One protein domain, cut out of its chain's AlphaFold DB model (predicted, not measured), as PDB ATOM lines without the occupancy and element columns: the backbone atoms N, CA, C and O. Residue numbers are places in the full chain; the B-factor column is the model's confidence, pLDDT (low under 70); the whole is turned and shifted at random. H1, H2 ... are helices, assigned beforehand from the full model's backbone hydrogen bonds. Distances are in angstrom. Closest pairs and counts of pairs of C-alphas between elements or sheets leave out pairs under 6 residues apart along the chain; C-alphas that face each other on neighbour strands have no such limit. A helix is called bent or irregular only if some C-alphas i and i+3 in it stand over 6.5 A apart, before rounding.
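What this domain is: This is residues 32 to 68 and 165 to 175 of the 420 residues of the protein "ABA responsive element binding factor" of Salvia splendens (UniProt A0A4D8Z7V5). Three short helices make a small, loosely joined group whose centres form a triangle: H1 and H3 start close together, at Leu 37 and Leu 167, and run off from that wide corner opposite ways, while H2 points its last residues toward H1. The link of residues 48 to 56 loops from the end of H1 round to the start of H2, and no helix touches another. The printed part has 48 residues with three named helices, in the order H1, H2, H3 along the chain, and no named strand; the class is all helix. By its radius of gyration of the C-alphas, 10.1 A, the whole is compact, and the C-alphas span 28 by 20 by 18 A along their three main axes.

How they stand to each other: The longest helix by residues is H2, residues 57 to 68. It is close to but not clearly touching H1, residues 37 to 47, with 1 pair of C-alphas within 8 A: those of Leu 44 and Ala 67, 7.3 A apart. The lines of H1 and H2 are about perpendicular, at 77 degrees, and their centres are 12.2 A apart. H3, residues 167 to 173, is close to but not clearly touching H1, with 2 pairs of C-alphas within 8 A. The closest C-alphas of H1 and H3 are those of Leu 37 and Leu 167, 5.8 A apart. H1 and H3 run opposite ways at a steep tilt of 53 degrees, centre to centre 16.6 A. H2 and H3 are apart. In H2 and H3 every O i to N i+4 pair is within hydrogen-bond range; in H1 5 of 7 are.

Where its parts are: H2 begins at C-alpha 57, at (7.505, -30.737, 44.531), and ends at C-alpha 68, at (18.855, -21.339, 37.209), 16.5 A away. H1 begins at C-alpha 37, at (4.415, -21.653, 35.034), and measures 16.8 A from first to last C-alpha. H1 is irregular: C-alphas 44 and 47 are 7.5 A apart, against about 5 A in a regular helix, and its line is a rough one. H3 measures 10.1 A and ends at C-alpha 173, at (1.931, -19.246, 48.146).

The domain as a whole: The two C-alphas farthest apart are those of Asn 47 and Gly 175, at 29.3 A. The link from H1 to H2, 9 residues, is short but not tight. The link from H2 to H3 runs across the cut: residues 69 to 164 are not printed, and C-alphas 68 and 165 are 18.6 A apart. The mean pLDDT of the printed part is 76.6, and residues 42 to 51 are under 70.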
ATOM      1  N   ILE A  32      14.333 -16.183  35.902       80.38
ATOM      2  CA  ILE A  32      13.381 -17.311  35.783       80.38
ATOM      3  C   ILE A  32      12.141 -17.205  36.689       80.38
ATOM      4  O   ILE A  32      11.081 -17.714  36.343       80.38
ATOM      5  N   TYR A  33      12.248 -16.511  37.825       80.25
ATOM      6  CA  TYR A  33      11.176 -16.314  38.800       80.25
ATOM      7  C   TYR A  33      10.014 -15.427  38.306       80.25
ATOM      8  O   TYR A  33       8.905 -15.552  38.823       80.25
ATOM      9  N   PHE A  34      10.233 -14.586  37.285       81.31
ATOM     10  CA  PHE A  34       9.180 -13.761  36.669       81.31
ATOM     11  C   PHE A  34       8.392 -14.491  35.575       81.31
ATOM     12  O   PHE A  34       7.369 -13.973  35.132       81.31
ATOM     13  N   LEU A  35       8.848 -15.669  35.138       83.00
ATOM     14  CA  LEU A  35       8.139 -16.457  34.134       83.00
ATOM     15  C   LEU A  35       6.850 -17.029  34.727       83.00
ATOM     16  O   LEU A  35       6.801 -17.418  35.900       83.00
ATOM     17  N   THR A  36       5.805 -17.101  33.908       84.31
ATOM     18  CA  THR A  36       4.609 -17.889  34.237       84.31
ATOM     19  C   THR A  36       4.944 -19.384  34.268       84.31
ATOM     20  O   THR A  36       5.934 -19.813  33.672       84.31
ATOM     21  N   LEU A  37       4.158 -20.206  34.971       81.44
ATOM     22  CA  LEU A  37       4.415 -21.653  35.034       81.44
ATOM     23  C   LEU A  37       4.378 -22.317  33.647       81.44
ATOM     24  O   LEU A  37       5.188 -23.210  33.390       81.44
ATOM     25  N   ASP A  38       3.511 -21.850  32.742       79.75
ATOM     26  CA  ASP A  38       3.481 -22.327  31.353       79.75
ATOM     27  C   ASP A  38       4.744 -21.907  30.587       79.75
ATOM     28  O   ASP A  38       5.377 -22.738  29.932       79.75
ATOM     29  N   GLU A  39       5.169 -20.645  30.702       82.88
ATOM     30  CA  GLU A  39       6.410 -20.162  30.077       82.88
ATOM     31  C   GLU A  39       7.633 -20.914  30.608       82.88
ATOM     32  O   GLU A  39       8.480 -21.353  29.829       82.88
ATOM     33  N   PHE A  40       7.698 -21.145  31.919       80.81
ATOM     34  CA  PHE A  40       8.746 -21.945  32.539       80.81
ATOM     35  C   PHE A  40       8.727 -23.391  32.012       80.81
ATOM     36  O   PHE A  40       9.782 -23.958  31.715       80.81
ATOM     37  N   GLN A  41       7.542 -23.969  31.782       74.81
ATOM     38  CA  GLN A  41       7.409 -25.309  31.199       74.81
ATOM     39  C   GLN A  41       7.965 -25.347  29.786       74.81
ATOM     40  O   GLN A  41       8.696 -26.277  29.446       74.81
ATOM     41  N   HIS A  42       7.696 -24.321  28.987       69.50
ATOM     42  CA  HIS A  42       8.246 -24.202  27.644       69.50
ATOM     43  C   HIS A  42       9.773 -24.041  27.630       69.50
ATOM     44  O   HIS A  42      10.413 -24.624  26.758       69.50
ATOM     45  N   THR A  43      10.374 -23.346  28.606       69.31
ATOM     46  CA  THR A  43      11.845 -23.191  28.677       69.31
ATOM     47  C   THR A  43      12.600 -24.488  28.985       69.31
ATOM     48  O   THR A  43      13.732 -24.655  28.542       69.31
ATOM     49  N   LEU A  44      11.980 -25.422  29.710       66.06
ATOM     50  CA  LEU A  44      12.592 -26.700  30.096       66.06
ATOM     51  C   LEU A  44      12.204 -27.869  29.181       66.06
ATOM     52  O   LEU A  44      12.881 -28.898  29.157       66.06
ATOM     53  N   SER A  45      11.116 -27.731  28.420       59.06
ATOM     54  CA  SER A  45      10.502 -28.829  27.661       59.06
ATOM     55  C   SER A  45      11.028 -29.006  26.232       59.06
ATOM     56  O   SER A  45      10.315 -29.572  25.402       59.06
ATOM     57  N   GLU A  46      12.279 -28.637  25.930       53.62
ATOM     58  CA  GLU A  46      12.922 -29.037  24.658       53.62
ATOM     59  C   GLU A  46      13.012 -30.578  24.525       53.62
ATOM     60  O   GLU A  46      13.039 -31.122  23.423       53.62
ATOM     61  N   ASN A  47      12.904 -31.301  25.649       48.31
ATOM     62  CA  ASN A  47      12.960 -32.765  25.709       48.31
ATOM     63  C   ASN A  47      11.594 -33.448  25.911       48.31
ATOM     64  O   ASN A  47      11.560 -34.626  26.259       48.31
ATOM     65  N   GLY A  48      10.484 -32.721  25.709       52.88
ATOM     66  CA  GLY A  48       9.111 -33.229  25.621       52.88
ATOM     67  C   GLY A  48       8.811 -34.525  26.381       52.88
ATOM     68  O   GLY A  48       8.840 -35.588  25.774       52.88
ATOM     69  N   THR A  49       8.508 -34.455  27.683       53.22
ATOM     70  CA  THR A  49       7.639 -35.408  28.419       53.22
ATOM     71  C   THR A  49       7.633 -35.105  29.922       53.22
ATOM     72  O   THR A  49       8.451 -35.630  30.668       53.22
ATOM     73  N   LYS A  50       6.672 -34.278  30.360       58.12
ATOM     74  CA  LYS A  50       5.858 -34.385  31.597       58.12
ATOM     75  C   LYS A  50       5.264 -33.011  31.912       58.12
ATOM     76  O   LYS A  50       5.963 -32.009  31.933       58.12
ATOM     77  N   ASN A  51       3.955 -32.976  32.118       69.75
ATOM     78  CA  ASN A  51       3.260 -31.808  32.645       69.75
ATOM     79  C   ASN A  51       3.744 -31.552  34.081       69.75
ATOM     80  O   ASN A  51       3.770 -32.482  34.887       69.75
ATOM     81  N   PHE A  52       4.117 -30.315  34.422       71.75
ATOM     82  CA  PHE A  52       4.619 -30.025  35.771       71.75
ATOM     83  C   PHE A  52       3.630 -30.393  36.869       71.75
ATOM     84  O   PHE A  52       4.055 -30.807  37.942       71.75
ATOM     85  N   GLY A  53       2.331 -30.327  36.575       71.19
ATOM     86  CA  GLY A  53       1.263 -30.709  37.493       71.19
ATOM     87  C   GLY A  53       1.424 -32.104  38.109       71.19
ATOM     88  O   GLY A  53       1.120 -32.291  39.287       71.19
ATOM     89  N   SER A  54       1.988 -33.068  37.368       75.25
ATOM     90  CA  SER A  54       2.217 -34.433  37.868       75.25
ATOM     91  C   SER A  54       3.561 -34.632  38.569       75.25
ATOM     92  O   SER A  54       3.774 -35.683  39.176       75.25
ATOM     93  N   MET A  55       4.463 -33.651  38.491       82.19
ATOM     94  CA  MET A  55       5.768 -33.722  39.129       82.19
ATOM     95  C   MET A  55       5.620 -33.480  40.626       82.19
ATOM     96  O   MET A  55       4.817 -32.671  41.086       82.19
ATOM     97  N   ASN A  56       6.386 -34.218  41.401       85.38
ATOM     98  CA  ASN A  56       6.530 -34.038  42.831       85.38
ATOM     99  C   ASN A  56       7.302 -32.738  43.111       85.38
ATOM    100  O   ASN A  56       8.145 -32.305  42.322       85.38
ATOM    101  N   MET A  57       6.965 -32.065  44.213       86.31
ATOM    102  CA  MET A  57       7.505 -30.737  44.531       86.31
ATOM    103  C   MET A  57       9.030 -30.715  44.682       86.31
ATOM    104  O   MET A  57       9.660 -29.698  44.404       86.31
ATOM    105  N   ASP A  58       9.636 -31.817  45.112       83.00
ATOM    106  CA  ASP A  58      11.088 -31.985  45.176       83.00
ATOM    107  C   ASP A  58      11.734 -32.040  43.781       83.00
ATOM    108  O   ASP A  58      12.718 -31.343  43.528       83.00
ATOM    109  N   GLU A  59      11.157 -32.806  42.857       84.06
ATOM    110  CA  GLU A  59      11.576 -32.851  41.451       84.06
ATOM    111  C   GLU A  59      11.386 -31.489  40.766       84.06
ATOM    112  O   GLU A  59      12.266 -31.036  40.032       84.06
ATOM    113  N   PHE A  60      10.293 -30.783  41.072       85.69
ATOM    114  CA  PHE A  60      10.029 -29.428  40.582       85.69
ATOM    115  C   PHE A  60      11.062 -28.405  41.061       85.69
ATOM    116  O   PHE A  60      11.625 -27.674  40.247       85.69
ATOM    117  N   LEU A  61      11.382 -28.395  42.356       85.31
ATOM    118  CA  LEU A  61      12.412 -27.511  42.905       85.31
ATOM    119  C   LEU A  61      13.808 -27.835  42.357       85.31
ATOM    120  O   LEU A  61      14.574 -26.914  42.070       85.31
ATOM    121  N   ASN A  62      14.124 -29.115  42.143       83.19
ATOM    122  CA  ASN A  62      15.367 -29.511  41.480       83.19
ATOM    123  C   ASN A  62      15.419 -29.008  40.031       83.19
ATOM    124  O   ASN A  62      16.457 -28.522  39.595       83.19
ATOM    125  N   SER A  63      14.302 -29.058  39.301       83.31
ATOM    126  CA  SER A  63      14.219 -28.522  37.938       83.31
ATOM    127  C   SER A  63      14.436 -27.007  37.891       83.31
ATOM    128  O   SER A  63      15.099 -26.521  36.977       83.31
ATOM    129  N   ILE A  64      13.913 -26.261  38.870       83.69
ATOM    130  CA  ILE A  64      14.163 -24.816  39.019       83.69
ATOM    131  C   ILE A  64      15.642 -24.557  39.277       83.69
ATOM    132  O   ILE A  64      16.235 -23.704  38.620       83.69
ATOM    133  N   TRP A  65      16.252 -25.338  40.168       81.94
ATOM    134  CA  TRP A  65      17.678 -25.233  40.460       81.94
ATOM    135  C   TRP A  65      18.543 -25.484  39.217       81.94
ATOM    136  O   TRP A  65      19.442 -24.704  38.909       81.94
ATOM    137  N   THR A  66      18.247 -26.544  38.459       78.62
ATOM    138  CA  THR A  66      18.955 -26.855  37.208       78.62
ATOM    139  C   THR A  66      18.745 -25.774  36.141       78.62
ATOM    140  O   THR A  66      19.695 -25.409  35.449       78.62
ATOM    141  N   ALA A  67      17.534 -25.214  36.026       74.81
ATOM    142  CA  ALA A  67      17.236 -24.125  35.092       74.81
ATOM    143  C   ALA A  67      18.005 -22.835  35.430       74.81
ATOM    144  O   ALA A  67      18.543 -22.178  34.536       74.81
ATOM    145  N   GLU A  68      18.096 -22.494  36.717       77.75
ATOM    146  CA  GLU A  68      18.855 -21.339  37.209       77.75
ATOM    147  C   GLU A  68      20.349 -21.474  36.880       77.75
ATOM    148  O   GLU A  68      20.992 -20.518  36.441       77.75
ATOM    149  N   MET A 165      -0.053 -18.268  36.748       79.75
ATOM    150  CA  MET A 165       0.662 -17.760  37.929       79.75
ATOM    151  C   MET A 165       2.167 -17.743  37.674       79.75
ATOM    152  O   MET A 165       2.722 -18.671  37.084       79.75
ATOM    153  N   THR A 166       2.830 -16.682  38.132       85.75
ATOM    154  CA  THR A 166       4.288 -16.576  38.064       85.75
ATOM    155  C   THR A 166       4.948 -17.583  38.998       85.75
ATOM    156  O   THR A 166       4.387 -17.977  40.028       85.75
ATOM    157  N   LEU A 167       6.161 -18.000  38.640       83.88
ATOM    158  CA  LEU A 167       6.953 -18.936  39.429       83.88
ATOM    159  C   LEU A 167       7.211 -18.400  40.849       83.88
ATOM    160  O   LEU A 167       7.112 -19.147  41.821       83.88
ATOM    161  N   GLU A 168       7.473 -17.099  40.980       84.69
ATOM    162  CA  GLU A 168       7.610 -16.417  42.271       84.69
ATOM    163  C   GLU A 168       6.337 -16.511  43.129       84.69
ATOM    164  O   GLU A 168       6.397 -16.971  44.275       84.69
ATOM    165  N   ASP A 169       5.175 -16.155  42.572       82.44
ATOM    166  CA  ASP A 169       3.897 -16.204  43.293       82.44
ATOM    167  C   ASP A 169       3.554 -17.629  43.736       82.44
ATOM    168  O   ASP A 169       3.036 -17.831  44.841       82.44
ATOM    169  N   PHE A 170       3.859 -18.626  42.900       86.81
ATOM    170  CA  PHE A 170       3.661 -20.031  43.238       86.81
ATOM    171  C   PHE A 170       4.510 -20.447  44.442       86.81
ATOM    172  O   PHE A 170       3.977 -21.009  45.402       86.81
ATOM    173  N   LEU A 171       5.804 -20.119  44.447       86.25
ATOM    174  CA  LEU A 171       6.723 -20.485  45.530       86.25
ATOM    175  C   LEU A 171       6.396 -19.772  46.854       86.25
ATOM    176  O   LEU A 171       6.515 -20.375  47.926       86.25
ATOM    177  N   ILE A 172       5.940 -18.518  46.797       81.75
ATOM    178  CA  ILE A 172       5.491 -17.769  47.981       81.75
ATOM    179  C   ILE A 172       4.219 -18.401  48.557       81.75
ATOM    180  O   ILE A 172       4.138 -18.672  49.757       81.75
ATOM    181  N   ARG A 173       3.221 -18.683  47.711       78.62
ATOM    182  CA  ARG A 173       1.931 -19.246  48.146       78.62
ATOM    183  C   ARG A 173       2.034 -20.698  48.603       78.62
ATOM    184  O   ARG A 173       1.307 -21.086  49.513       78.62
ATOM    185  N   ALA A 174       2.955 -21.469  48.029       76.06
ATOM    186  CA  ALA A 174       3.305 -22.811  48.488       76.06
ATOM    187  C   ALA A 174       4.056 -22.804  49.836       76.06
ATOM    188  O   ALA A 174       4.304 -23.864  50.408       76.06
ATOM    189  N   GLY A 175       4.430 -21.626  50.357       70.38
ATOM    190  CA  GLY A 175       5.154 -21.484  51.621       70.38
ATOM    191  C   GLY A 175       6.633 -21.868  51.533       70.38
ATOM    192  O   GLY A 175       7.274 -22.058  52.567       70.38
TER     193      GLY A 175